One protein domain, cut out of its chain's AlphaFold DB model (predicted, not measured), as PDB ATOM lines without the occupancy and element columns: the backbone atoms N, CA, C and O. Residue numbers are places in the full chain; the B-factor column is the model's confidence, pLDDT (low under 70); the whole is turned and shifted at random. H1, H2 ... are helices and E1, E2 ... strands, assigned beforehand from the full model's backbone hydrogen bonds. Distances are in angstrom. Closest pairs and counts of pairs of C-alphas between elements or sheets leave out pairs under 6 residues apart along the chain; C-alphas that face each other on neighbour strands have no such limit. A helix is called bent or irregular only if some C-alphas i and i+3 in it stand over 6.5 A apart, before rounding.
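Overview. This is residues 25 to 89 and 136 to 271 of the 271 residues of an uncharacterized protein of Escherichia coli O111:H- (UniProt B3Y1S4). Helix H4 runs through the middle of a body of helices, with H1 and H5 alongside it and H3 and H6 crossing it; a small sheet E3 E4 E5 with H2 over it makes one end, and the hairpin E6 E7 packs on H6. Beyond H1, at the opposite end, the long thin hairpin E1 E2 lies away from this body, and residues 56 to 61 stick out. The 201 printed residues hold six helices and seven strands, in the order H1 E1 E2 E3 H2 H3 E4 E5 E6 E7 H4 H5 H6, a mixed class; the three sheets are antiparallel. The whole is compact by its radius of gyration of the C-alphas, 18.8 A, yet elongated, spanning 66 by 38 by 29 A.

Along the chain. Find C-alpha 27 at (-9.457, 27.855, -34.881), where H1 begins and runs to residue 35. E1, residues 65 to 72, and E2, 75 to 82, measure 20.5 A and 21.6 A. Past the cut come E3, 138 to 140, H2, 143 to 154, and H3, 160 to 174, 21.7 A. H2 and H3 are irregular: C-alphas 147 and 150 are 7.5 A apart, and 161 and 164 are 7.0 A apart. Then read E4, 183 to 188, E5, 193 to 197, E6, 207 to 211, and E7, 216 to 220. H4, 222 to 241, is 28.5 A long, H5, 244 to 259, is 23.1 A, and H6, 263 to 270, ends with C-alpha 270 at (-8.067, 27.768, -28.146).

Arrangement. Start at the hub, H4. Its residues 232 to 239 touch H1, C-alphas 35 and 239 being 5.7 A apart, at a shallow tilt of 16 degrees, the same way. H4 and H5 form a helical hairpin at 26 degrees, closest at C-alphas 238 and 246, 5.2 A. H3 touches H4 at a steep tilt of 56 degrees, C-alphas 170 and 229 being 5.5 A apart. H6 touches H4 at 45 degrees, C-alphas 228 and 266 being 5.5 A apart. H2 is on the sheet E3 E4 E5, two layers, a helix on one face of a sheet, at a height of 9.6 A. Look for N 139 and O 187 at 2.8 A, N 184 and O 196 at 2.8 A, N 209 and O 218 at 2.8 A, and N 66 and O 81 at 3.0 A, within hydrogen-bond range. Every O i to N i+4 pair is within range in H1, H4 and H6; H2 has 4 of 8, H3 8 of 11 and H5 11 of 12.

Size, cuts and confidence. The farthest C-alphas, those of Ser 87 and Glu 144, are 67.1 A apart. Residues 90 to 135 are not printed, and C-alphas 89 and 136 are 43.8 A apart across this cut. Of the links printed whole, H1 to E1 is long. Confidence is under 70 at residues 37 to 38, 41 to 89 and 203.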
ATOM      1  N   ARG A  25     -13.200  34.823 -34.240       71.81
ATOM      2  CA  ARG A  25     -13.350  33.381 -34.029       71.81
ATOM      3  C   ARG A  25     -11.982  32.712 -33.916       71.81
ATOM      4  O   ARG A  25     -11.080  33.073 -34.668       71.81
ATOM      5  N   SER A  26     -11.885  31.753 -32.997       75.56
ATOM      6  CA  SER A  26     -10.715  30.881 -32.800       75.56
ATOM      7  C   SER A  26     -10.592  29.808 -33.907       75.56
ATOM      8  O   SER A  26     -11.549  29.589 -34.658       75.56
ATOM      9  N   ILE A  27      -9.485  29.053 -34.006       73.31
ATOM     10  CA  ILE A  27      -9.457  27.855 -34.881       73.31
ATOM     11  C   ILE A  27     -10.523  26.840 -34.491       73.31
ATOM     12  O   ILE A  27     -11.143  26.237 -35.360       73.31
ATOM     13  N   SER A  28     -10.794  26.695 -33.192       77.94
ATOM     14  CA  SER A  28     -11.814  25.790 -32.657       77.94
ATOM     15  C   SER A  28     -13.199  26.128 -33.220       77.94
ATOM     16  O   SER A  28     -13.966  25.258 -33.642       77.94
ATOM     17  N   ASP A  29     -13.485  27.424 -33.317       81.25
ATOM     18  CA  ASP A  29     -14.665  27.968 -33.965       81.25
ATOM     19  C   ASP A  29     -14.687  27.661 -35.482       81.25
ATOM     20  O   ASP A  29     -15.720  27.252 -36.035       81.25
ATOM     21  N   ASP A  30     -13.579  27.904 -36.178       78.19
ATOM     22  CA  ASP A  30     -13.463  27.740 -37.629       78.19
ATOM     23  C   ASP A  30     -13.534  26.273 -38.067       78.19
ATOM     24  O   ASP A  30     -14.184  25.964 -39.072       78.19
ATOM     25  N   ASP A  31     -12.949  25.372 -37.281       77.19
ATOM     26  CA  ASP A  31     -13.077  23.926 -37.414       77.19
ATOM     27  C   ASP A  31     -14.534  23.509 -37.233       77.19
ATOM     28  O   ASP A  31     -15.084  22.791 -38.072       77.19
ATOM     29  N   LEU A  32     -15.207  24.025 -36.204       81.38
ATOM     30  CA  LEU A  32     -16.617  23.730 -35.978       81.38
ATOM     31  C   LEU A  32     -17.479  24.143 -37.183       81.38
ATOM     32  O   LEU A  32     -18.319  23.365 -37.634       81.38
ATOM     33  N   CYS A  33     -17.232  25.314 -37.777       78.50
ATOM     34  CA  CYS A  33     -17.917  25.739 -39.004       78.50
ATOM     35  C   CYS A  33     -17.515  24.936 -40.249       78.50
ATOM     36  O   CYS A  33     -18.321  24.787 -41.168       78.50
ATOM     37  N   ALA A  34     -16.282  24.436 -40.319       76.19
ATOM     38  CA  ALA A  34     -15.831  23.614 -41.435       76.19
ATOM     39  C   ALA A  34     -16.460  22.211 -41.409       76.19
ATOM     40  O   ALA A  34     -16.818  21.687 -42.468       76.19
ATOM     41  N   TRP A  35     -16.611  21.623 -40.220       72.25
ATOM     42  CA  TRP A  35     -17.078  20.247 -40.034       72.25
ATOM     43  C   TRP A  35     -18.594  20.145 -39.847       72.25
ATOM     44  O   TRP A  35     -19.235  19.266 -40.424       72.25
ATOM     45  N   CYS A  36     -19.216  21.062 -39.108       72.44
ATOM     46  CA  CYS A  36     -20.666  21.071 -38.953       72.44
ATOM     47  C   CYS A  36     -21.317  21.847 -40.105       72.44
ATOM     48  O   CYS A  36     -21.529  23.052 -40.030       72.44
ATOM     49  N   THR A  37     -21.718  21.130 -41.158       67.00
ATOM     50  CA  THR A  37     -22.282  21.683 -42.413       67.00
ATOM     51  C   THR A  37     -23.461  22.659 -42.274       67.00
ATOM     52  O   THR A  37     -23.777  23.376 -43.223       67.00
ATOM     53  N   ARG A  38     -24.144  22.678 -41.122       68.56
ATOM     54  CA  ARG A  38     -25.275  23.581 -40.832       68.56
ATOM     55  C   ARG A  38     -24.884  24.820 -40.028       68.56
ATOM     56  O   ARG A  38     -25.736  25.678 -39.814       68.56
ATOM     57  N   LEU A  39     -23.636  24.910 -39.576       70.56
ATOM     58  CA  LEU A  39     -23.115  26.058 -38.853       70.56
ATOM     59  C   LEU A  39     -22.431  27.019 -39.805       70.56
ATOM     60  O   LEU A  39     -21.576  26.645 -40.601       70.56
ATOM     61  N   LEU A  40     -22.807  28.281 -39.683       71.62
ATOM     62  CA  LEU A  40     -22.240  29.388 -40.430       71.62
ATOM     63  C   LEU A  40     -21.787  30.449 -39.430       71.62
ATOM     64  O   LEU A  40     -22.322  30.522 -38.324       71.62
ATOM     65  N   TYR A  41     -20.845  31.287 -39.854       69.50
ATOM     66  CA  TYR A  41     -20.454  32.485 -39.115       69.50
ATOM     67  C   TYR A  41     -21.695  33.328 -38.814       69.50
ATOM     68  O   TYR A  41     -22.534  33.544 -39.704       69.50
ATOM     69  N   ARG A  42     -21.814  33.811 -37.575       69.00
ATOM     70  CA  ARG A  42     -22.847  34.787 -37.218       69.00
ATOM     71  C   ARG A  42     -22.529  36.122 -37.917       69.00
ATOM     72  O   ARG A  42     -21.367  36.399 -38.227       69.00
ATOM     73  N   PRO A  43     -23.532  36.970 -38.206       61.47
ATOM     74  CA  PRO A  43     -23.277  38.298 -38.759       61.47
ATOM     75  C   PRO A  43     -22.277  39.081 -37.897       61.47
ATOM     76  O   PRO A  43     -22.461  39.190 -36.690       61.47
ATOM     77  N   GLY A  44     -21.230  39.619 -38.527       62.75
ATOM     78  CA  GLY A  44     -20.159  40.351 -37.843       62.75
ATOM     79  C   GLY A  44     -18.987  39.488 -37.368       62.75
ATOM     80  O   GLY A  44     -17.966  40.055 -36.996       62.75
ATOM     81  N   GLU A  45     -19.084  38.155 -37.426       67.19
ATOM     82  CA  GLU A  45     -17.961  37.293 -37.059       67.19
ATOM     83  C   GLU A  45     -16.917  37.166 -38.181       67.19
ATOM     84  O   GLU A  45     -17.262  37.014 -39.359       67.19
ATOM     85  N   ILE A  46     -15.636  37.179 -37.805       64.25
ATOM     86  CA  ILE A  46     -14.487  37.015 -38.704       64.25
ATOM     87  C   ILE A  46     -13.553  35.902 -38.216       64.25
ATOM     88  O   ILE A  46     -13.394  35.681 -37.019       64.25
ATOM     89  N   SER A  47     -12.941  35.191 -39.163       64.19
ATOM     90  CA  SER A  47     -11.896  34.190 -38.905       64.19
ATOM     91  C   SER A  47     -10.552  34.885 -38.691       64.19
ATOM     92  O   SER A  47     -10.179  35.731 -39.510       64.19
ATOM     93  N   LEU A  48      -9.840  34.523 -37.617       53.31
ATOM     94  CA  LEU A  48      -8.480  35.001 -37.344       53.31
ATOM     95  C   LEU A  48      -7.374  34.042 -37.804       53.31
ATOM     96  O   LEU A  48      -6.204  34.424 -37.787       53.31
ATOM     97  N   CYS A  49      -7.719  32.837 -38.269       50.66
ATOM     98  CA  CYS A  49      -6.746  31.831 -38.690       50.66
ATOM     99  C   CYS A  49      -5.717  32.402 -39.690       50.66
ATOM    100  O   CYS A  49      -6.060  32.759 -40.819       50.66
ATOM    101  N   ARG A  50      -4.426  32.415 -39.329       41.34
ATOM    102  CA  ARG A  50      -3.314  32.636 -40.273       41.34
ATOM    103  C   ARG A  50      -2.825  31.287 -40.808       41.34
ATOM    104  O   ARG A  50      -2.314  30.470 -40.051       41.34
ATOM    105  N   LEU A  51      -2.915  31.050 -42.123       38.81
ATOM    106  CA  LEU A  51      -2.179  29.937 -42.740       38.81
ATOM    107  C   LEU A  51      -0.703  30.325 -42.877       38.81
ATOM    108  O   LEU A  51      -0.372  31.249 -43.620       38.81
ATOM    109  N   SER A  52       0.183  29.559 -42.247       34.81
ATOM    110  CA  SER A  52       1.594  29.513 -42.631       34.81
ATOM    111  C   SER A  52       1.772  28.423 -43.689       34.81
ATOM    112  O   SER A  52       1.646  27.236 -43.392       34.81
ATOM    113  N   ILE A  53       2.018  28.808 -44.945       33.50
ATOM    114  CA  ILE A  53       2.370  27.850 -46.001       33.50
ATOM    115  C   ILE A  53       3.892  27.723 -46.015       33.50
ATOM    116  O   ILE A  53       4.592  28.549 -46.601       33.50
ATOM    117  N   GLN A  54       4.420  26.659 -45.407       31.64
ATOM    118  CA  GLN A  54       5.776  26.218 -45.721       31.64
ATOM    119  C   GLN A  54       5.765  25.605 -47.122       31.64
ATOM    120  O   GLN A  54       5.220  24.525 -47.344       31.64
ATOM    121  N   ALA A  55       6.382  26.292 -48.084       32.66
ATOM    122  CA  ALA A  55       6.689  25.715 -49.385       32.66
ATOM    123  C   ALA A  55       7.766  24.629 -49.207       32.66
ATOM    124  O   ALA A  55       8.961  24.868 -49.375       32.66
ATOM    125  N   MET A  56       7.342  23.421 -48.831       32.50
ATOM    126  CA  MET A  56       8.180  22.222 -48.769       32.50
ATOM    127  C   MET A  56       8.494  21.742 -50.192       32.50
ATOM    128  O   MET A  56       7.949  20.742 -50.642       32.50
ATOM    129  N   ALA A  57       9.311  22.522 -50.907       35.38
ATOM    130  CA  ALA A  57      10.130  22.181 -52.077       35.38
ATOM    131  C   ALA A  57      10.268  23.424 -52.967       35.38
ATOM    132  O   ALA A  57       9.409  23.656 -53.813       35.38
ATOM    133  N   SER A  58      11.330  24.220 -52.767       35.00
ATOM    134  CA  SER A  58      12.000  25.088 -53.773       35.00
ATOM    135  C   SER A  58      12.626  26.370 -53.198       35.00
ATOM    136  O   SER A  58      12.569  27.404 -53.840       35.00
ATOM    137  N   GLY A  59      13.248  26.356 -52.011       36.06
ATOM    138  CA  GLY A  59      14.169  27.437 -51.593       36.06
ATOM    139  C   GLY A  59      13.625  28.881 -51.620       36.06
ATOM    140  O   GLY A  59      14.415  29.821 -51.606       36.06
ATOM    141  N   HIS A  60      12.306  29.072 -51.678       36.12
ATOM    142  CA  HIS A  60      11.663  30.380 -51.668       36.12
ATOM    143  C   HIS A  60      11.419  30.840 -50.223       36.12
ATOM    144  O   HIS A  60      11.196  30.000 -49.348       36.12
ATOM    145  N   PRO A  61      11.474  32.159 -49.951       35.34
ATOM    146  CA  PRO A  61      11.237  32.685 -48.612       35.34
ATOM    147  C   PRO A  61       9.828  32.322 -48.133       35.34
ATOM    148  O   PRO A  61       8.884  32.297 -48.921       35.34
ATOM    149  N   SER A  62       9.707  32.049 -46.831       36.66
ATOM    150  CA  SER A  62       8.419  31.888 -46.152       36.66
ATOM    151  C   SER A  62       7.529  33.094 -46.461       36.66
ATOM    152  O   SER A  62       7.940  34.233 -46.230       36.66
ATOM    153  N   VAL A  63       6.338  32.861 -47.018       38.06
ATOM    154  CA  VAL A  63       5.363  33.925 -47.280       38.06
ATOM    155  C   VAL A  63       4.318  33.872 -46.179       38.06
ATOM    156  O   VAL A  63       3.426  33.025 -46.187       38.06
ATOM    157  N   THR A  64       4.438  34.785 -45.221       37.34
ATOM    158  CA  THR A  64       3.387  35.043 -44.239       37.34
ATOM    159  C   THR A  64       2.285  35.855 -44.918       37.34
ATOM    160  O   THR A  64       2.555  36.753 -45.717       37.34
ATOM    161  N   GLY A  65       1.031  35.506 -44.661       38.12
ATOM    162  CA  GLY A  65      -0.106  36.207 -45.236       38.12
ATOM    163  C   GLY A  65      -1.318  36.109 -44.333       38.12
ATOM    164  O   GLY A  65      -1.460  35.175 -43.543       38.12
ATOM    165  N   THR A  66      -2.202  37.088 -44.455       36.50
ATOM    166  CA  THR A  66      -3.469  37.092 -43.730       36.50
ATOM    167  C   THR A  66      -4.490  36.321 -44.560       36.50
ATOM    168  O   THR A  66      -4.707  36.626 -45.739       36.50
ATOM    169  N   VAL A  67      -5.105  35.292 -43.971       39.84
ATOM    170  CA  VAL A  67      -6.233  34.603 -44.599       39.84
ATOM    171  C   VAL A  67      -7.499  35.308 -44.167       39.84
ATOM    172  O   VAL A  67      -7.892  35.254 -43.010       39.84
ATOM    173  N   THR A  68      -8.176  35.950 -45.110       35.38
ATOM    174  CA  THR A  68      -9.536  36.428 -44.865       35.38
ATOM    175  C   THR A  68     -10.491  35.401 -45.451       35.38
ATOM    176  O   THR A  68     -10.657  35.295 -46.672       35.38
ATOM    177  N   ARG A  69     -11.102  34.595 -44.578       38.78
ATOM    178  CA  ARG A  69     -12.170  33.672 -44.967       38.78
ATOM    179  C   ARG A  69     -13.494  34.421 -44.886       38.78
ATOM    180  O   ARG A  69     -14.083  34.569 -43.824       38.78
ATOM    181  N   THR A  70     -13.961  34.930 -46.022       33.50
ATOM    182  CA  THR A  70     -15.290  35.545 -46.107       33.50
ATOM    183  C   THR A  70     -16.301  34.459 -46.450       33.50
ATOM    184  O   THR A  70     -16.175  33.787 -47.478       33.50
ATOM    185  N   ALA A  71     -17.310  34.276 -45.598       34.19
ATOM    186  CA  ALA A  71     -18.428  33.395 -45.898       34.19
ATOM    187  C   ALA A  71     -19.167  33.918 -47.142       34.19
ATOM    188  O   ALA A  71     -19.828  34.955 -47.106       34.19
ATOM    189  N   VAL A  72     -19.062  33.203 -48.263       30.61
ATOM    190  CA  VAL A  72     -19.936  33.410 -49.419       30.61
ATOM    191  C   VAL A  72     -20.977  32.304 -49.358       30.61
ATOM    192  O   VAL A  72     -20.629  31.145 -49.150       30.61
ATOM    193  N   ARG A  73     -22.265  32.645 -49.484       29.92
ATOM    194  CA  ARG A  73     -23.377  31.678 -49.424       29.92
ATOM    195  C   ARG A  73     -23.012  30.377 -50.165       29.92
ATOM    196  O   ARG A  73     -22.786  30.396 -51.372       29.92
ATOM    197  N   ASN A  74     -22.966  29.277 -49.412       27.78
ATOM    198  CA  ASN A  74     -22.671  27.900 -49.834       27.78
ATOM    199  C   ASN A  74     -21.214  27.545 -50.208       27.78
ATOM    200  O   ASN A  74     -20.981  26.405 -50.603       27.78
ATOM    201  N   PHE A  75     -20.231  28.442 -50.041       28.09
ATOM    202  CA  PHE A  75     -18.809  28.134 -50.259       28.09
ATOM    203  C   PHE A  75     -17.872  28.904 -49.317       28.09
ATOM    204  O   PHE A  75     -18.026  30.095 -49.060       28.09
ATOM    205  N   SER A  76     -16.814  28.232 -48.864       32.50
ATOM    206  CA  SER A  76     -15.660  28.903 -48.264       32.50
ATOM    207  C   SER A  76     -14.780  29.468 -49.374       32.50
ATOM    208  O   SER A  76     -14.141  28.699 -50.088       32.50
ATOM    209  N   ARG A  77     -14.734  30.795 -49.535       33.84
ATOM    210  CA  ARG A  77     -13.694  31.434 -50.348       33.84
ATOM    211  C   ARG A  77     -12.535  31.788 -49.423       33.84
ATOM    212  O   ARG A  77     -12.662  32.670 -48.577       33.84
ATOM    213  N   ILE A  78     -11.432  31.064 -49.561       36.72
ATOM    214  CA  ILE A  78     -10.180  31.368 -48.868       36.72
ATOM    215  C   ILE A  78      -9.450  32.388 -49.739       36.72
ATOM    216  O   ILE A  78      -9.064  32.071 -50.863       36.72
ATOM    217  N   SER A  79      -9.326  33.624 -49.255       34.47
ATOM    218  CA  SER A  79      -8.518  34.654 -49.912       34.47
ATOM    219  C   SER A  79      -7.190  34.744 -49.170       34.47
ATOM    220  O   SER A  79      -7.168  35.140 -48.007       34.47
ATOM    221  N   PHE A  80      -6.099  34.343 -49.820       36.41
ATOM    222  CA  PHE A  80      -4.749  34.522 -49.291       36.41
ATOM    223  C   PHE A  80      -4.228  35.888 -49.738       36.41
ATOM    224  O   PHE A  80      -4.071  36.123 -50.940       36.41
ATOM    225  N   ILE A  81      -3.997  36.794 -48.785       40.62
ATOM    226  CA  ILE A  81      -3.312  38.061 -49.040       40.62
ATOM    227  C   ILE A  81      -1.898  37.919 -48.475       40.62
ATOM    228  O   ILE A  81      -1.736  37.946 -47.255       40.62
ATOM    229  N   PRO A  82      -0.882  37.725 -49.327       37.44
ATOM    230  CA  PRO A  82       0.495  37.685 -48.863       37.44
ATOM    231  C   PRO A  82       0.917  39.068 -48.346       37.44
ATOM    232  O   PRO A  82       0.617  40.081 -48.988       37.44
ATOM    233  N   ASP A  83       1.639  39.113 -47.224       39.16
ATOM    234  CA  ASP A  83       2.246  40.339 -46.691       39.16
ATOM    235  C   ASP A  83       3.488  40.684 -47.532       39.16
ATOM    236  O   ASP A  83       4.633  40.493 -47.126       39.16
ATOM    237  N   ILE A  84       3.269  41.138 -48.770       43.28
ATOM    238  CA  ILE A  84       4.342  41.595 -49.661       43.28
ATOM    239  C   ILE A  84       4.368  43.122 -49.658       43.28
ATOM    240  O   ILE A  84       3.437  43.779 -50.129       43.28
ATOM    241  N   THR A  85       5.476  43.711 -49.214       36.69
ATOM    242  CA  THR A  85       5.796  45.123 -49.463       36.69
ATOM    243  C   THR A  85       6.250  45.285 -50.919       36.69
ATOM    244  O   THR A  85       7.438  45.395 -51.211       36.69
ATOM    245  N   GLY A  86       5.317  45.216 -51.871       32.75
ATOM    246  CA  GLY A  86       5.630  45.326 -53.298       32.75
ATOM    247  C   GLY A  86       4.390  45.320 -54.192       32.75
ATOM    248  O   GLY A  86       3.435  44.595 -53.945       32.75
ATOM    249  N   SER A  87       4.415  46.146 -55.240       28.88
ATOM    250  CA  SER A  87       3.291  46.646 -56.060       28.88
ATOM    251  C   SER A  87       2.431  45.626 -56.853       28.88
ATOM    252  O   SER A  87       1.794  46.020 -57.829       28.88
ATOM    253  N   SER A  88       2.347  44.343 -56.492       33.59
ATOM    254  CA  SER A  88       1.557  43.370 -57.268       33.59
ATOM    255  C   SER A  88       0.671  42.487 -56.385       33.59
ATOM    256  O   SER A  88       1.073  41.425 -55.916       33.59
ATOM    257  N   ARG A  89      -0.571  42.939 -56.160       33.38
ATOM    258  CA  ARG A  89      -1.650  42.150 -55.544       33.38
ATOM    259  C   ARG A  89      -2.168  41.134 -56.568       33.38
ATOM    260  O   ARG A  89      -3.016  41.483 -57.384       33.38
ATOM    261  N   LEU A 136     -24.173  37.036 -18.728       95.88
ATOM    262  CA  LEU A 136     -24.102  35.605 -18.497       95.88
ATOM    263  C   LEU A 136     -23.527  35.349 -17.110       95.88
ATOM    264  O   LEU A 136     -22.580  36.005 -16.678       95.88
ATOM    265  N   VAL A 137     -24.151  34.415 -16.400       96.19
ATOM    266  CA  VAL A 137     -23.816  34.101 -15.010       96.19
ATOM    267  C   VAL A 137     -23.661  32.596 -14.873       96.19
ATOM    268  O   VAL A 137     -24.555  31.845 -15.278       96.19
ATOM    269  N   ALA A 138     -22.543  32.177 -14.282       97.62
ATOM    270  CA  ALA A 138     -22.309  30.812 -13.845       97.62
ATOM    271  C   ALA A 138     -22.862  30.598 -12.433       97.62
ATOM    272  O   ALA A 138     -22.675  31.415 -11.536       97.62
ATOM    273  N   THR A 139     -23.581  29.497 -12.243       97.81
ATOM    274  CA  THR A 139     -24.104  29.061 -10.945       97.81
ATOM    275  C   THR A 139     -23.533  27.691 -10.620       97.81
ATOM    276  O   THR A 139     -23.681  26.757 -11.418       97.81
ATOM    277  N   LEU A 140     -22.893  27.582  -9.454       97.88
ATOM    278  CA  LEU A 140     -22.356  26.332  -8.926       97.88
ATOM    279  C   LEU A 140     -23.479  25.304  -8.734       97.88
ATOM    280  O   LEU A 140     -24.540  25.618  -8.190       97.88
ATOM    281  N   VAL A 141     -23.245  24.074  -9.183       97.81
ATOM    282  CA  VAL A 141     -24.171  22.953  -9.003       97.81
ATOM    283  C   VAL A 141     -24.024  22.406  -7.577       97.81
ATOM    284  O   VAL A 141     -22.926  21.971  -7.226       97.81
ATOM    285  N   PRO A 142     -25.104  22.369  -6.771       96.44
ATOM    286  CA  PRO A 142     -25.066  21.801  -5.425       96.44
ATOM    287  C   PRO A 142     -24.670  20.324  -5.425       96.44
ATOM    288  O   PRO A 142     -25.023  19.584  -6.352       96.44
ATOM    289  N   ASP A 143     -24.013  19.878  -4.356       94.12
ATOM    290  CA  ASP A 143     -23.489  18.515  -4.225       94.12
ATOM    291  C   ASP A 143     -24.542  17.429  -4.465       94.12
ATOM    292  O   ASP A 143     -24.268  16.433  -5.142       94.12
ATOM    293  N   GLU A 144     -25.781  17.644  -4.011       95.38
ATOM    294  CA  GLU A 144     -26.875  16.681  -4.174       95.38
ATOM    295  C   GLU A 144     -27.278  16.475  -5.643       95.38
ATOM    296  O   GLU A 144     -27.857  15.445  -5.997       95.38
ATOM    297  N   GLN A 145     -26.978  17.444  -6.512       94.62
ATOM    298  CA  GLN A 145     -27.352  17.436  -7.927       94.62
ATOM    299  C   GLN A 145     -26.207  16.984  -8.843       94.62
ATOM    300  O   GLN A 145     -26.457  16.624  -9.998       94.62
ATOM    301  N   ARG A 146     -24.965  16.917  -8.336       93.56
ATOM    302  CA  ARG A 146     -23.765  16.593  -9.131       93.56
ATOM    303  C   ARG A 146     -23.873  15.259  -9.868       93.56
ATOM    304  O   ARG A 146     -23.496  15.176 -11.033       93.56
ATOM    305  N   ILE A 147     -24.462  14.237  -9.241       93.25
ATOM    306  CA  ILE A 147     -24.634  12.908  -9.862       93.25
ATOM    307  C   ILE A 147     -25.539  12.934 -11.107       93.25
ATOM    308  O   ILE A 147     -25.404  12.093 -11.995       93.25
ATOM    309  N   SER A 148     -26.455  13.902 -11.185       96.19
ATOM    310  CA  SER A 148     -27.418  14.025 -12.284       96.19
ATOM    311  C   SER A 148     -26.977  15.021 -13.357       96.19
ATOM    312  O   SER A 148     -27.591  15.069 -14.420       96.19
ATOM    313  N   PHE A 149     -25.897  15.772 -13.125       97.50
ATOM    314  CA  PHE A 149     -25.441  16.851 -14.001       97.50
ATOM    315  C   PHE A 149     -25.228  16.397 -15.453       97.50
ATOM    316  O   PHE A 149     -25.891  16.880 -16.373       97.50
ATOM    317  N   TRP A 150     -24.344  15.422 -15.674       96.94
ATOM    318  CA  TRP A 150     -24.017  14.944 -17.018       96.94
ATOM    319  C   TRP A 150     -25.221  14.387 -17.789       96.94
ATOM    320  O   TRP A 150     -25.459  14.850 -18.909       96.94
ATOM    321  N   PRO A 151     -26.023  13.448 -17.243       96.50
ATOM    322  CA  PRO A 151     -27.191  12.953 -17.964       96.50
ATOM    323  C   PRO A 151     -28.256  14.039 -18.182       96.50
ATOM    324  O   PRO A 151     -28.887  14.047 -19.240       96.50
ATOM    325  N   GLN A 152     -28.437  14.979 -17.248       97.00
ATOM    326  CA  GLN A 152     -29.428  16.055 -17.371       97.00
ATOM    327  C   GLN A 152     -29.060  17.076 -18.455       97.00
ATOM    328  O   GLN A 152     -29.920  17.467 -19.243       97.00
ATOM    329  N   HIS A 153     -27.796  17.504 -18.514       97.38
ATOM    330  CA  HIS A 153     -27.365  18.572 -19.422       97.38
ATOM    331  C   HIS A 153     -26.834  18.050 -20.766       97.38
ATOM    332  O   HIS A 153     -26.998  18.720 -21.789       97.38
ATOM    333  N   PHE A 154     -26.248  16.849 -20.797       97.38
ATOM    334  CA  PHE A 154     -25.577  16.295 -21.979       97.38
ATOM    335  C   PHE A 154     -26.165  14.960 -22.465       97.38
ATOM    336  O   PHE A 154     -25.695  14.430 -23.468       97.38
ATOM    337  N   GLY A 155     -27.216  14.420 -21.835       96.12
ATOM    338  CA  GLY A 155     -27.728  13.066 -22.110       96.12
ATOM    339  C   GLY A 155     -28.180  12.779 -23.551       96.12
ATOM    340  O   GLY A 155     -28.246  11.617 -23.949       96.12
ATOM    341  N   LEU A 156     -28.448  13.813 -24.357       93.06
ATOM    342  CA  LEU A 156     -28.786  13.684 -25.784       93.06
ATOM    343  C   LEU A 156     -27.557  13.553 -26.704       93.06
ATOM    344  O   LEU A 156     -27.707  13.336 -27.906       93.06
ATOM    345  N   ILE A 157     -26.349  13.713 -26.165       96.12
ATOM    346  CA  ILE A 157     -25.105  13.748 -26.934       96.12
ATOM    347  C   ILE A 157     -24.470  12.353 -26.937       96.12
ATOM    348  O   ILE A 157     -24.260  11.765 -25.874       96.12
ATOM    349  N   PRO A 158     -24.114  11.796 -28.109       95.25
ATOM    350  CA  PRO A 158     -23.420  10.516 -28.171       95.25
ATOM    351  C   PRO A 158     -22.151  10.528 -27.315       95.25
ATOM    352  O   PRO A 158     -21.359  11.463 -27.393       95.25
ATOM    353  N   GLN A 159     -21.931   9.472 -26.526       95.00
ATOM    354  CA  GLN A 159     -20.759   9.335 -25.649       95.00
ATOM    355  C   GLN A 159     -20.618  10.449 -24.589       95.00
ATOM    356  O   GLN A 159     -19.498  10.725 -24.155       95.00
ATOM    357  N   TRP A 160     -21.725  11.055 -24.139       95.88
ATOM    358  CA  TRP A 160     -21.719  12.093 -23.097       95.88
ATOM    359  C   TRP A 160     -20.970  11.677 -21.819       95.88
ATOM    360  O   TRP A 160     -20.281  12.495 -21.226       95.88
ATOM    361  N   VAL A 161     -21.009  10.391 -21.447       95.25
ATOM    362  CA  VAL A 161     -20.287   9.836 -20.280       95.25
ATOM    363  C   VAL A 161     -18.762   9.982 -20.383       95.25
ATOM    364  O   VAL A 161     -18.052   9.878 -19.393       95.25
ATOM    365  N   THR A 162     -18.239  10.224 -21.587       95.56
ATOM    366  CA  THR A 162     -16.802  10.428 -21.820       95.56
ATOM    367  C   THR A 162     -16.389  11.897 -21.795       95.56
ATOM    368  O   THR A 162     -15.203  12.168 -21.938       95.56
ATOM    369  N   LEU A 163     -17.328  12.842 -21.648       97.19
ATOM    370  CA  LEU A 163     -17.019  14.272 -21.701       97.19
ATOM    371  C   LEU A 163     -16.107  14.695 -20.550       97.19
ATOM    372  O   LEU A 163     -15.080  15.303 -20.813       97.19
ATOM    373  N   GLU A 164     -16.415  14.300 -19.317       96.56
ATOM    374  CA  GLU A 164     -15.587  14.614 -18.145       96.56
ATOM    375  C   GLU A 164     -14.139  14.101 -18.282       96.56
ATOM    376  O   GLU A 164     -13.221  14.922 -18.277       96.56
ATOM    377  N   PRO A 165     -13.888  12.801 -18.553       96.62
ATOM    378  CA  PRO A 165     -12.531  12.323 -18.825       96.62
ATOM    379  C   PRO A 165     -11.823  13.044 -19.980       96.62
ATOM    380  O   PRO A 165     -10.597  13.132 -19.995       96.62
ATOM    381  N   ARG A 166     -12.568  13.541 -20.978       97.06
ATOM    382  CA  ARG A 166     -11.988  14.306 -22.091       97.06
ATOM    383  C   ARG A 166     -11.595  15.717 -21.676       97.06
ATOM    384  O   ARG A 166     -10.574  16.174 -22.173       97.06
ATOM    385  N   VAL A 167     -12.355  16.370 -20.794       97.44
ATOM    386  CA  VAL A 167     -11.979  17.679 -20.236       97.44
ATOM    387  C   VAL A 167     -10.667  17.549 -19.474       97.44
ATOM    388  O   VAL A 167      -9.726  18.275 -19.784       97.44
ATOM    389  N   PHE A 168     -10.549  16.555 -18.588       95.50
ATOM    390  CA  PHE A 168      -9.288  16.276 -17.894       95.50
ATOM    391  C   PHE A 168      -8.145  15.986 -18.870       95.50
ATOM    392  O   PHE A 168      -7.090  16.598 -18.782       95.50
ATOM    393  N   GLY A 169      -8.385  15.143 -19.878       94.75
ATOM    394  CA  GLY A 169      -7.366  14.836 -20.879       94.75
ATOM    395  C   GLY A 169      -6.956  16.026 -21.758       94.75
ATOM    396  O   GLY A 169      -5.869  16.001 -22.329       94.75
ATOM    397  N   TRP A 170      -7.799  17.052 -21.910       95.00
ATOM    398  CA  TRP A 170      -7.398  18.320 -22.526       95.00
ATOM    399  C   TRP A 170      -6.596  19.181 -21.555       95.00
ATOM    400  O   TRP A 170      -5.586  19.740 -21.970       95.00
ATOM    401  N   MET A 171      -6.990  19.235 -20.284       94.94
ATOM    402  CA  MET A 171      -6.244  19.954 -19.253       94.94
ATOM    403  C   MET A 171      -4.805  19.429 -19.122       94.94
ATOM    404  O   MET A 171      -3.868  20.218 -19.216       94.94
ATOM    405  N   ASP A 172      -4.626  18.102 -19.062       92.81
ATOM    406  CA  ASP A 172      -3.314  17.430 -19.012       92.81
ATOM    407  C   ASP A 172      -2.413  17.767 -20.215       92.81
ATOM    408  O   ASP A 172      -1.189  17.695 -20.139       92.81
ATOM    409  N   ARG A 173      -3.007  18.086 -21.372       91.25
ATOM    410  CA  ARG A 173      -2.256  18.464 -22.583       91.25
ATOM    411  C   ARG A 173      -1.873  19.932 -22.598       91.25
ATOM    412  O   ARG A 173      -0.886  20.276 -23.240       91.25
ATOM    413  N   LEU A 174      -2.704  20.774 -21.991       90.50
ATOM    414  CA  LEU A 174      -2.542  22.219 -22.015       90.50
ATOM    415  C   LEU A 174      -1.617  22.700 -20.898       90.50
ATOM    416  O   LEU A 174      -0.908  23.672 -21.108       90.50
ATOM    417  N   CYS A 175      -1.588  22.043 -19.741       89.38
ATOM    418  CA  CYS A 175      -0.782  22.471 -18.600       89.38
ATOM    419  C   CYS A 175       0.201  21.364 -18.188       89.38
ATOM    420  O   CYS A 175      -0.223  20.296 -17.757       89.38
ATOM    421  N   GLU A 176       1.514  21.611 -18.330       78.75
ATOM    422  CA  GLU A 176       2.569  20.634 -17.969       78.75
ATOM    423  C   GLU A 176       2.609  20.380 -16.455       78.75
ATOM    424  O   GLU A 176       2.897  19.262 -16.031       78.75
ATOM    425  N   ASP A 177       2.282  21.398 -15.656       76.81
ATOM    426  CA  ASP A 177       2.357  21.352 -14.194       76.81
ATOM    427  C   ASP A 177       1.023  20.955 -13.533       76.81
ATOM    428  O   ASP A 177       0.934  20.856 -12.307       76.81
ATOM    429  N   TYR A 178      -0.022  20.688 -14.326       80.88
ATOM    430  CA  TYR A 178      -1.324  20.290 -13.800       80.88
ATOM    431  C   TYR A 178      -1.248  18.906 -13.146       80.88
ATOM    432  O   TYR A 178      -0.955  17.895 -13.784       80.88
ATOM    433  N   CYS A 179      -1.544  18.865 -11.848       78.06
ATOM    434  CA  CYS A 179      -1.463  17.658 -11.026       78.06
ATOM    435  C   CYS A 179      -2.840  17.060 -10.688       78.06
ATOM    436  O   CYS A 179      -2.938  16.181  -9.829       78.06
ATOM    437  N   GLY A 180      -3.907  17.523 -11.343       82.75
ATOM    438  CA  GLY A 180      -5.278  17.253 -10.919       82.75
ATOM    439  C   GLY A 180      -5.851  18.395 -10.081       82.75
ATOM    440  O   GLY A 180      -5.350  19.512 -10.104       82.75
ATOM    441  N   GLY A 181      -6.919  18.108  -9.344       82.19
ATOM    442  CA  GLY A 181      -7.590  19.068  -8.469       82.19
ATOM    443  C   GLY A 181      -9.041  18.670  -8.230       82.19
ATOM    444  O   GLY A 181      -9.543  17.720  -8.841       82.19
ATOM    445  N   ILE A 182      -9.721  19.392  -7.343       89.38
ATOM    446  CA  ILE A 182     -11.176  19.298  -7.215       89.38
ATOM    447  C   ILE A 182     -11.781  20.164  -8.315       89.38
ATOM    448  O   ILE A 182     -11.335  21.278  -8.553       89.38
ATOM    449  N   TRP A 183     -12.770  19.628  -9.031       95.44
ATOM    450  CA  TRP A 183     -13.463  20.359 -10.087       95.44
ATOM    451  C   TRP A 183     -14.907  20.587  -9.699       95.44
ATOM    452  O   TRP A 183     -15.617  19.661  -9.304       95.44
ATOM    453  N   ASN A 184     -15.359  21.814  -9.888       96.75
ATOM    454  CA  ASN A 184     -16.730  22.224  -9.699       96.75
ATOM    455  C   ASN A 184     -17.511  22.184 -11.011       96.75
ATOM    456  O   ASN A 184     -16.963  22.343 -12.103       96.75
ATOM    457  N   LEU A 185     -18.808  21.907 -10.892       98.31
ATOM    458  CA  LEU A 185     -19.741  21.852 -12.011       98.31
ATOM    459  C   LEU A 185     -20.577  23.125 -11.995       98.31
ATOM    460  O   LEU A 185     -21.086  23.520 -10.948       98.31
ATOM    461  N   TYR A 186     -20.750  23.737 -13.159       98.50
ATOM    462  CA  TYR A 186     -21.430  25.014 -13.301       98.50
ATOM    463  C   TYR A 186     -22.518  24.935 -14.365       98.50
ATOM    464  O   TYR A 186     -22.371  24.281 -15.402       98.50
ATOM    465  N   THR A 187     -23.611  25.649 -14.121       98.44
ATOM    466  CA  THR A 187     -24.662  25.906 -15.112       98.44
ATOM    467  C   THR A 187     -24.692  27.384 -15.463       98.44
ATOM    468  O   THR A 187     -24.418  28.235 -14.622       98.44
ATOM    469  N   LEU A 188     -25.015  27.691 -16.714       98.25
ATOM    470  CA  LEU A 188     -25.138  29.050 -17.221       98.25
ATOM    471  C   LEU A 188     -26.615  29.398 -17.420       98.25
ATOM    472  O   LEU A 188     -27.405  28.574 -17.891       98.25
ATOM    473  N   ASN A 189     -26.987  30.645 -17.142       97.25
ATOM    474  CA  ASN A 189     -28.348  31.157 -17.353       97.25
ATOM    475  C   ASN A 189     -28.820  31.121 -18.828       97.25
ATOM    476  O   ASN A 189     -30.022  31.139 -19.081       97.25
ATOM    477  N   ASN A 190     -27.908  30.986 -19.798       95.69
ATOM    478  CA  ASN A 190     -28.227  30.733 -21.213       95.69
ATOM    479  C   ASN A 190     -28.469  29.243 -21.556       95.69
ATOM    480  O   ASN A 190     -28.634  28.881 -22.727       95.69
ATOM    481  N   GLY A 191     -28.474  28.366 -20.546       96.69
ATOM    482  CA  GLY A 191     -28.637  26.918 -20.677       96.69
ATOM    483  C   GLY A 191     -27.348  26.163 -21.011       96.69
ATOM    484  O   GLY A 191     -27.423  24.994 -21.402       96.69
ATOM    485  N   GLY A 192     -26.186  26.819 -20.947       97.75
ATOM    486  CA  GLY A 192     -24.883  26.162 -21.024       97.75
ATOM    487  C   GLY A 192     -24.527  25.468 -19.712       97.75
ATOM    488  O   GLY A 192     -25.167  25.682 -18.683       97.75
ATOM    489  N   ALA A 193     -23.509  24.622 -19.751       98.44
ATOM    490  CA  ALA A 193     -22.962  23.962 -18.577       98.44
ATOM    491  C   ALA A 193     -21.479  23.671 -18.821       98.44
ATOM    492  O   ALA A 193     -21.094  23.429 -19.966       98.44
ATOM    493  N   PHE A 194     -20.661  23.720 -17.774       98.69
ATOM    494  CA  PHE A 194     -19.229  23.434 -17.856       98.69
ATOM    495  C   PHE A 194     -18.685  22.947 -16.513       98.69
ATOM    496  O   PHE A 194     -19.419  22.849 -15.530       98.69
ATOM    497  N   MET A 195     -17.401  22.614 -16.492       98.38
ATOM    498  CA  MET A 195     -16.670  22.309 -15.272       98.38
ATOM    499  C   MET A 195     -15.355  23.078 -15.252       98.38
ATOM    500  O   MET A 195     -14.754  23.296 -16.304       98.38
ATOM    501  N   ALA A 196     -14.918  23.469 -14.066       96.88
ATOM    502  CA  ALA A 196     -13.636  24.126 -13.862       96.88
ATOM    503  C   ALA A 196     -13.041  23.724 -12.505       96.88
ATOM    504  O   ALA A 196     -13.812  23.322 -11.626       96.88
ATOM    505  N   PRO A 197     -11.712  23.795 -12.331       93.94
ATOM    506  CA  PRO A 197     -11.081  23.638 -11.028       93.94
ATOM    507  C   PRO A 197     -11.729  24.541  -9.973       93.94
ATOM    508  O   PRO A 197     -12.217  25.632 -10.280       93.94
ATOM    509  N   GLU A 198     -11.786  24.054  -8.741       88.25
ATOM    510  CA  GLU A 198     -12.104  24.877  -7.581       88.25
ATOM    511  C   GLU A 198     -11.013  25.947  -7.414       88.25
ATOM    512  O   GLU A 198      -9.840  25.615  -7.582       88.25
ATOM    513  N   PRO A 199     -11.371  27.219  -7.163       76.56
ATOM    514  CA  PRO A 199     -10.375  28.216  -6.797       76.56
ATOM    515  C   PRO A 199      -9.749  27.820  -5.458       76.56
ATOM    516  O   PRO A 199     -10.472  27.495  -4.513       76.56
ATOM    517  N   ASP A 200      -8.422  27.846  -5.381       75.12
ATOM    518  CA  ASP A 200      -7.720  27.720  -4.108       75.12
ATOM    519  C   ASP A 200      -7.942  28.983  -3.251       75.12
ATOM    520  O   ASP A 200      -8.389  30.021  -3.741       75.12
ATOM    521  N   ASP A 201      -7.619  28.916  -1.953       74.62
ATOM    522  CA  ASP A 201      -7.727  30.064  -1.028       74.62
ATOM    523  C   ASP A 201      -6.827  31.259  -1.436       74.62
ATOM    524  O   ASP A 201      -6.971  32.362  -0.903       74.62
ATOM    525  N   ASP A 202      -5.892  31.036  -2.366       74.25
ATOM    526  CA  ASP A 202      -5.008  32.039  -2.951       74.25
ATOM    527  C   ASP A 202      -5.604  32.570  -4.273       74.25
ATOM    528  O   ASP A 202      -5.338  32.041  -5.353       74.25
ATOM    529  N   ASP A 203      -6.358  33.673  -4.196       64.44
ATOM    530  CA  ASP A 203      -7.030  34.339  -5.336       64.44
ATOM    531  C   ASP A 203      -6.088  34.770  -6.496       64.44
ATOM    532  O   ASP A 203      -6.556  35.165  -7.564       64.44
ATOM    533  N   ASP A 204      -4.765  34.703  -6.300       72.00
ATOM    534  CA  ASP A 204      -3.737  35.075  -7.283       72.00
ATOM    535  C   ASP A 204      -3.121  33.857  -8.015       72.00
ATOM    536  O   ASP A 204      -2.158  34.010  -8.781       72.00
ATOM    537  N   GLU A 205      -3.627  32.635  -7.791       83.62
ATOM    538  CA  GLU A 205      -3.110  31.444  -8.471       83.62
ATOM    539  C   GLU A 205      -3.275  31.563  -9.996       83.62
ATOM    540  O   GLU A 205      -4.367  31.737 -10.537       83.62
ATOM    541  N   THR A 206      -2.155  31.458 -10.712       88.19
ATOM    542  CA  THR A 206      -2.110  31.574 -12.171       88.19
ATOM    543  C   THR A 206      -1.457  30.341 -12.771       88.19
ATOM    544  O   THR A 206      -0.361  29.940 -12.373       88.19
ATOM    545  N   TRP A 207      -2.108  29.753 -13.771       91.31
ATOM    546  CA  TRP A 207      -1.613  28.597 -14.508       91.31
ATOM    547  C   TRP A 207      -1.095  29.004 -15.880       91.31
ATOM    548  O   TRP A 207      -1.692  29.821 -16.584       91.31
ATOM    549  N   VAL A 208       0.011  28.385 -16.293       93.44
ATOM    550  CA  VAL A 208       0.611  28.620 -17.607       93.44
ATOM    551  C   VAL A 208       0.239  27.485 -18.552       93.44
ATOM    552  O   VAL A 208       0.748  26.371 -18.441       93.44
ATOM    553  N   LEU A 209      -0.623  27.780 -19.522       94.06
ATOM    554  CA  LEU A 209      -1.071  26.819 -20.523       94.06
ATOM    555  C   LEU A 209      -0.291  26.983 -21.832       94.06
ATOM    556  O   LEU A 209       0.048  28.093 -22.249       94.06
ATOM    557  N   PHE A 210      -0.054  25.870 -22.518       89.69
ATOM    558  CA  PHE A 210       0.542  25.790 -23.845       89.69
ATOM    559  C   PHE A 210      -0.266  24.850 -24.742       89.69
ATOM    560  O   PHE A 210      -0.456  23.677 -24.427       89.69
ATOM    561  N   ASN A 211      -0.702  25.346 -25.900       84.06
ATOM    562  CA  ASN A 211      -1.383  24.529 -26.895       84.06
ATOM    563  C   ASN A 211      -0.445  24.245 -28.075       84.06
ATOM    564  O   ASN A 211      -0.140  25.109 -28.892       84.06
ATOM    565  N   ALA A 212      -0.006  22.993 -28.203       77.19
ATOM    566  CA  ALA A 212       0.881  22.579 -29.289       77.19
ATOM    567  C   ALA A 212       0.235  22.660 -30.689       77.19
ATOM    568  O   ALA A 212       0.957  22.644 -31.686       77.19
ATOM    569  N   MET A 213      -1.101  22.727 -30.788       73.31
ATOM    570  CA  MET A 213      -1.809  22.798 -32.075       73.31
ATOM    571  C   MET A 213      -1.669  24.165 -32.751       73.31
ATOM    572  O   MET A 213      -1.590  24.220 -33.977       73.31
ATOM    573  N   ASN A 214      -1.616  25.240 -31.963       77.56
ATOM    574  CA  ASN A 214      -1.484  26.618 -32.444       77.56
ATOM    575  C   ASN A 214      -0.127  27.252 -32.071       77.56
ATOM    576  O   ASN A 214       0.258  28.268 -32.642       77.56
ATOM    577  N   GLY A 215       0.627  26.642 -31.148       77.56
ATOM    578  CA  GLY A 215       1.904  27.151 -30.648       77.56
ATOM    579  C   GLY A 215       1.774  28.287 -29.625       77.56
ATOM    580  O   GLY A 215       2.785  28.893 -29.267       77.56
ATOM    581  N   ASN A 216       0.564  28.581 -29.149       82.00
ATOM    582  CA  ASN A 216       0.287  29.676 -28.231       82.00
ATOM    583  C   ASN A 216       0.514  29.261 -26.776       82.00
ATOM    584  O   ASN A 216       0.202  28.145 -26.354       82.00
ATOM    585  N   ARG A 217       1.015  30.221 -25.996       88.00
ATOM    586  CA  ARG A 217       1.069  30.187 -24.533       88.00
ATOM    587  C   ARG A 217       0.142  31.266 -23.974       88.00
ATOM    588  O   ARG A 217       0.060  32.354 -24.556       88.00
ATOM    589  N   ALA A 218      -0.531  30.959 -22.871       91.56
ATOM    590  CA  ALA A 218      -1.370  31.895 -22.135       91.56
ATOM    591  C   ALA A 218      -1.276  31.621 -20.629       91.56
ATOM    592  O   ALA A 218      -1.212  30.466 -20.214       91.56
ATOM    593  N   GLU A 219      -1.270  32.689 -19.839       94.12
ATOM    594  CA  GLU A 219      -1.378  32.642 -18.382       94.12
ATOM    595  C   GLU A 219      -2.815  32.998 -18.008       94.12
ATOM    596  O   GLU A 219      -3.365  33.951 -18.568       94.12
ATOM    597  N   MET A 220      -3.442  32.193 -17.153       93.88
ATOM    598  CA  MET A 220      -4.831  32.396 -16.740       93.88
ATOM    599  C   MET A 220      -5.147  31.686 -15.422       93.88
ATOM    600  O   MET A 220      -4.411  30.792 -15.003       93.88
ATOM    601  N   SER A 221      -6.253  32.063 -14.795       93.44
ATOM    602  CA  SER A 221      -6.738  31.468 -13.551       93.44
ATOM    603  C   SER A 221      -7.195  30.007 -13.696       93.44
ATOM    604  O   SER A 221      -7.512  29.542 -14.806       93.44
ATOM    605  N   PRO A 222      -7.358  29.333 -12.539       92.56
ATOM    606  CA  PRO A 222      -8.197  28.178 -12.285       92.56
ATOM    607  C   PRO A 222      -9.323  27.934 -13.284       92.56
ATOM    608  O   PRO A 222      -9.371  27.024 -14.119       92.56
ATOM    609  N   GLU A 223     -10.269  28.860 -13.138       94.38
ATOM    610  CA  GLU A 223     -11.557  28.895 -13.802       94.38
ATOM    611  C   GLU A 223     -11.399  29.044 -15.314       94.38
ATOM    612  O   GLU A 223     -11.965  28.258 -16.083       94.38
ATOM    613  N   ALA A 224     -10.590  30.015 -15.747       95.62
ATOM    614  CA  ALA A 224     -10.348  30.290 -17.158       95.62
ATOM    615  C   ALA A 224      -9.728  29.082 -17.881       95.62
ATOM    616  O   ALA A 224     -10.147  28.744 -18.997       95.62
ATOM    617  N   ALA A 225      -8.808  28.368 -17.225       95.56
ATOM    618  CA  ALA A 225      -8.228  27.138 -17.754       95.56
ATOM    619  C   ALA A 225      -9.282  26.028 -17.925       95.56
ATOM    620  O   ALA A 225      -9.336  25.368 -18.971       95.56
ATOM    621  N   GLY A 226     -10.180  25.870 -16.947       97.00
ATOM    622  CA  GLY A 226     -11.317  24.948 -17.028       97.00
ATOM    623  C   GLY A 226     -12.278  25.273 -18.178       97.00
ATOM    624  O   GLY A 226     -12.680  24.376 -18.932       97.00
ATOM    625  N   ILE A 227     -12.589  26.559 -18.380       98.12
ATOM    626  CA  ILE A 227     -13.402  27.041 -19.509       98.12
ATOM    627  C   ILE A 227     -12.728  26.688 -20.842       98.12
ATOM    628  O   ILE A 227     -13.383  26.128 -21.729       98.12
ATOM    629  N   ALA A 228     -11.426  26.953 -20.985       97.31
ATOM    630  CA  ALA A 228     -10.671  26.639 -22.197       97.31
ATOM    631  C   ALA A 228     -10.662  25.128 -22.503       97.31
ATOM    632  O   ALA A 228     -10.965  24.719 -23.631       97.31
ATOM    633  N   ALA A 229     -10.401  24.282 -21.500       97.69
ATOM    634  CA  ALA A 229     -10.422  22.825 -21.648       97.69
ATOM    635  C   ALA A 229     -11.817  22.299 -22.041       97.69
ATOM    636  O   ALA A 229     -11.943  21.417 -22.905       97.69
ATOM    637  N   CYS A 230     -12.883  22.869 -21.468       98.56
ATOM    638  CA  CYS A 230     -14.257  22.565 -21.861       98.56
ATOM    639  C   CYS A 230     -14.540  22.976 -23.313       98.56
ATOM    640  O   CYS A 230     -15.067  22.165 -24.074       98.56
ATOM    641  N   LEU A 231     -14.140  24.178 -23.739       98.12
ATOM    642  CA  LEU A 231     -14.323  24.640 -25.121       98.12
ATOM    643  C   LEU A 231     -13.620  23.727 -26.134       98.12
ATOM    644  O   LEU A 231     -14.248  23.329 -27.120       98.12
ATOM    645  N   MET A 232     -12.372  23.324 -25.865       95.81
ATOM    646  CA  MET A 232     -11.630  22.359 -26.694       95.81
ATOM    647  C   MET A 232     -12.313  20.990 -26.740       95.81
ATOM    648  O   MET A 232     -12.416  20.354 -27.793       95.81
ATOM    649  N   THR A 233     -12.827  20.532 -25.599       97.81
ATOM    650  CA  THR A 233     -13.585  19.281 -25.528       97.81
ATOM    651  C   THR A 233     -14.841  19.362 -26.383       97.81
ATOM    652  O   THR A 233     -15.139  18.431 -27.136       97.81
ATOM    653  N   TYR A 234     -15.584  20.462 -26.279       97.75
ATOM    654  CA  TYR A 234     -16.906  20.581 -26.873       97.75
ATOM    655  C   TYR A 234     -16.839  20.740 -28.385       97.75
ATOM    656  O   TYR A 234     -17.601  20.068 -29.084       97.75
ATOM    657  N   SER A 235     -15.900  21.540 -28.897       93.50
ATOM    658  CA  SER A 235     -15.683  21.665 -30.341       93.50
ATOM    659  C   SER A 235     -15.217  20.345 -30.946       93.50
ATOM    660  O   SER A 235     -15.845  19.839 -31.877       93.50
ATOM    661  N   HIS A 236     -14.199  19.708 -30.359       91.56
ATOM    662  CA  HIS A 236     -13.690  18.427 -30.838       91.56
ATOM    663  C   HIS A 236     -14.781  17.344 -30.816       91.56
ATOM    664  O   HIS A 236     -14.910  16.548 -31.751       91.56
ATOM    665  N   HIS A 237     -15.595  17.294 -29.757       94.25
ATOM    666  CA  HIS A 237     -16.681  16.319 -29.647       94.25
ATOM    667  C   HIS A 237     -17.821  16.601 -30.627       94.25
ATOM    668  O   HIS A 237     -18.364  15.662 -31.215       94.25
ATOM    669  N   ALA A 238     -18.151  17.873 -30.860       91.06
ATOM    670  CA  ALA A 238     -19.127  18.279 -31.864       91.06
ATOM    671  C   ALA A 238     -18.667  17.904 -33.282       91.06
ATOM    672  O   ALA A 238     -19.433  17.264 -33.999       91.06
ATOM    673  N   CYS A 239     -17.412  18.188 -33.651       87.25
ATOM    674  CA  CYS A 239     -16.839  17.795 -34.944       87.25
ATOM    675  C   CYS A 239     -16.827  16.271 -35.123       87.25
ATOM    676  O   CYS A 239     -17.185  15.764 -36.181       87.25
ATOM    677  N   ARG A 240     -16.471  15.521 -34.073       87.88
ATOM    678  CA  ARG A 240     -16.416  14.052 -34.119       87.88
ATOM    679  C   ARG A 240     -17.789  13.393 -34.264       87.88
ATOM    680  O   ARG A 240     -17.891  12.327 -34.866       87.88
ATOM    681  N   THR A 241     -18.809  13.948 -33.618       88.38
ATOM    682  CA  THR A 241     -20.143  13.325 -33.536       88.38
ATOM    683  C   THR A 241     -21.159  13.937 -34.491       88.38
ATOM    684  O   THR A 241     -22.258  13.401 -34.611       88.38
ATOM    685  N   GLU A 242     -20.822  15.069 -35.116       88.56
ATOM    686  CA  GLU A 242     -21.741  15.933 -35.866       88.56
ATOM    687  C   GLU A 242     -23.028  16.260 -35.077       88.56
ATOM    688  O   GLU A 242     -24.109  16.474 -35.630       88.56
ATOM    689  N   CYS A 243     -22.927  16.286 -33.741       87.50
ATOM    690  CA  CYS A 243     -24.067  16.482 -32.860       87.50
ATOM    691  C   CYS A 243     -24.333  17.973 -32.637       87.50
ATOM    692  O   CYS A 243     -23.594  18.667 -31.933       87.50
ATOM    693  N   TYR A 244     -25.457  18.454 -33.172       89.56
ATOM    694  CA  TYR A 244     -25.878  19.845 -32.996       89.56
ATOM    695  C   TYR A 244     -26.101  20.223 -31.520       89.56
ATOM    696  O   TYR A 244     -25.833  21.352 -31.128       89.56
ATOM    697  N   ALA A 245     -26.529  19.289 -30.663       93.62
ATOM    698  CA  ALA A 245     -26.669  19.571 -29.231       93.62
ATOM    699  C   ALA A 245     -25.314  19.896 -28.568       93.62
ATOM    700  O   ALA A 245     -25.239  20.810 -27.751       93.62
ATOM    701  N   MET A 246     -24.233  19.214 -28.967       95.81
ATOM    702  CA  MET A 246     -22.877  19.506 -28.481       95.81
ATOM    703  C   MET A 246     -22.380  20.868 -28.979       95.81
ATOM    704  O   MET A 246     -21.786  21.636 -28.230       95.81
ATOM    705  N   THR A 247     -22.687  21.190 -30.235       93.06
ATOM    706  CA  THR A 247     -22.410  22.502 -30.832       93.06
ATOM    707  C   THR A 247     -23.084  23.641 -30.060       93.06
ATOM    708  O   THR A 247     -22.478  24.681 -29.821       93.06
ATOM    709  N   VAL A 248     -24.346  23.458 -29.657       94.38
ATOM    710  CA  VAL A 248     -25.079  24.460 -28.868       94.38
ATOM    711  C   VAL A 248     -24.410  24.679 -27.510       94.38
ATOM    712  O   VAL A 248     -24.281  25.826 -27.089       94.38
ATOM    713  N   HIS A 249     -23.936  23.616 -26.852       97.56
ATOM    714  CA  HIS A 249     -23.156  23.742 -25.614       97.56
ATOM    715  C   HIS A 249     -21.838  24.485 -25.816       97.56
ATOM    716  O   HIS A 249     -21.534  25.369 -25.020       97.56
ATOM    717  N   TYR A 250     -21.107  24.203 -26.902       96.50
ATOM    718  CA  TYR A 250     -19.908  24.966 -27.262       96.50
ATOM    719  C   TYR A 250     -20.210  26.464 -27.365       96.50
ATOM    720  O   TYR A 250     -19.568  27.260 -26.689       96.50
ATOM    721  N   TYR A 251     -21.223  26.861 -28.143       94.00
ATOM    722  CA  TYR A 251     -21.524  28.285 -28.314       94.00
ATOM    723  C   TYR A 251     -22.047  28.956 -27.045       94.00
ATOM    724  O   TYR A 251     -21.702  30.103 -26.798       94.00
ATOM    725  N   ARG A 252     -22.836  28.259 -26.219       96.50
ATOM    726  CA  ARG A 252     -23.303  28.803 -24.933       96.50
ATOM    727  C   ARG A 252     -22.151  29.076 -23.971       96.50
ATOM    728  O   ARG A 252     -22.161  30.107 -23.305       96.50
ATOM    729  N   LEU A 253     -21.172  28.171 -23.916       98.19
ATOM    730  CA  LEU A 253     -19.963  28.367 -23.120       98.19
ATOM    731  C   LEU A 253     -19.051  29.435 -23.737       98.19
ATOM    732  O   LEU A 253     -18.489  30.246 -23.011       98.19
ATOM    733  N   ARG A 254     -18.944  29.486 -25.069       95.19
ATOM    734  CA  ARG A 254     -18.177  30.520 -25.775       95.19
ATOM    735  C   ARG A 254     -18.742  31.911 -25.507       95.19
ATOM    736  O   ARG A 254     -17.972  32.823 -25.245       95.19
ATOM    737  N   ASP A 255     -20.064  32.069 -25.549       93.75
ATOM    738  CA  ASP A 255     -20.712  33.347 -25.254       93.75
ATOM    739  C   ASP A 255     -20.382  33.800 -23.811       93.75
ATOM    740  O   ASP A 255     -20.137  34.985 -23.596       93.75
ATOM    741  N   TYR A 256     -20.284  32.871 -22.843       96.38
ATOM    742  CA  TYR A 256     -19.815  33.166 -21.475       96.38
ATOM    743  C   TYR A 256     -18.330  33.544 -21.443       96.38
ATOM    744  O   TYR A 256     -17.974  34.574 -20.879       96.38
ATOM    745  N   ALA A 257     -17.471  32.779 -22.121       95.75
ATOM    746  CA  ALA A 257     -16.040  33.060 -22.215       95.75
ATOM    747  C   ALA A 257     -15.742  34.434 -22.845       95.75
ATOM    748  O   ALA A 257     -14.815  35.113 -22.419       95.75
ATOM    749  N   LEU A 258     -16.553  34.876 -23.815       91.75
ATOM    750  CA  LEU A 258     -16.435  36.199 -24.436       91.75
ATOM    751  C   LEU A 258     -16.766  37.359 -23.482       91.75
ATOM    752  O   LEU A 258     -16.325  38.480 -23.732       91.75
ATOM    753  N   GLN A 259     -17.527  37.108 -22.411       93.31
ATOM    754  CA  GLN A 259     -17.828  38.079 -21.350       93.31
ATOM    755  C   GLN A 259     -16.890  37.944 -20.136       93.31
ATOM    756  O   GLN A 259     -16.980  38.745 -19.206       93.31
ATOM    757  N   HIS A 260     -16.007  36.941 -20.124       94.19
ATOM    758  CA  HIS A 260     -15.103  36.668 -19.011       94.19
ATOM    759  C   HIS A 260     -13.971  37.712 -18.941       94.19
ATOM    760  O   HIS A 260     -13.452  38.095 -19.996       94.19
ATOM    761  N   PRO A 261     -13.518  38.143 -17.744       93.62
ATOM    762  CA  PRO A 261     -12.390  39.073 -17.609       93.62
ATOM    763  C   PRO A 261     -11.116  38.603 -18.328       93.62
ATOM    764  O   PRO A 261     -10.391  39.405 -18.910       93.62
ATOM    765  N   GLU A 262     -10.889  37.289 -18.358       94.94
ATOM    766  CA  GLU A 262      -9.740  36.639 -19.010       94.94
ATOM    767  C   GLU A 262     -10.046  36.129 -20.432       94.94
ATOM    768  O   GLU A 262      -9.381  35.226 -20.944       94.94
ATOM    769  N   CYS A 263     -11.062  36.694 -21.096       93.31
ATOM    770  CA  CYS A 263     -11.473  36.327 -22.457       93.31
ATOM    771  C   CYS A 263     -10.290  36.252 -23.438       93.31
ATOM    772  O   CYS A 263     -10.185  35.299 -24.207       93.31
ATOM    773  N   SER A 264      -9.368  37.217 -23.391       88.19
ATOM    774  CA  SER A 264      -8.197  37.245 -24.276       88.19
ATOM    775  C   SER A 264      -7.306  36.011 -24.111       88.19
ATOM    776  O   SER A 264      -6.895  35.426 -25.113       88.19
ATOM    777  N   ALA A 265      -7.050  35.578 -22.875       91.94
ATOM    778  CA  ALA A 265      -6.239  34.406 -22.569       91.94
ATOM    779  C   ALA A 265      -6.947  33.107 -22.994       91.94
ATOM    780  O   ALA A 265      -6.342  32.259 -23.658       91.94
ATOM    781  N   ILE A 266      -8.250  32.997 -22.699       94.81
ATOM    782  CA  ILE A 266      -9.086  31.850 -23.088       94.81
ATOM    783  C   ILE A 266      -9.142  31.718 -24.614       94.81
ATOM    784  O   ILE A 266      -8.905  30.638 -25.150       94.81
ATOM    785  N   MET A 267      -9.425  32.807 -25.335       89.19
ATOM    786  CA  MET A 267      -9.528  32.775 -26.797       89.19
ATOM    787  C   MET A 267      -8.173  32.511 -27.451       89.19
ATOM    788  O   MET A 267      -8.108  31.765 -28.421       89.19
ATOM    789  N   ARG A 268      -7.082  33.048 -26.890       85.56
ATOM    790  CA  ARG A 268      -5.718  32.817 -27.381       85.56
ATOM    791  C   ARG A 268      -5.299  31.353 -27.299       85.56
ATOM    792  O   ARG A 268      -4.635  30.865 -28.213       85.56
ATOM    793  N   ILE A 269      -5.628  30.655 -26.210       89.69
ATOM    794  CA  ILE A 269      -5.175  29.268 -26.040       89.69
ATOM    795  C   ILE A 269      -5.950  28.289 -26.934       89.69
ATOM    796  O   ILE A 269      -5.383  27.272 -27.336       89.69
ATOM    797  N   ILE A 270      -7.202  28.605 -27.291       87.06
ATOM    798  CA  ILE A 270      -8.067  27.768 -28.146       87.06
ATOM    799  C   ILE A 270      -8.093  28.185 -29.626       87.06
ATOM    800  O   ILE A 270      -8.824  27.562 -30.405       87.06
ATOM    801  N   ASP A 271      -7.371  29.255 -29.987       82.06
ATOM    802  CA  ASP A 271      -7.131  29.687 -31.375       82.06
ATOM    803  C   ASP A 271      -6.351  28.663 -32.188       82.06
ATOM    804  O   ASP A 271      -6.225  28.880 -33.398       82.06
TER     805      ASP A 271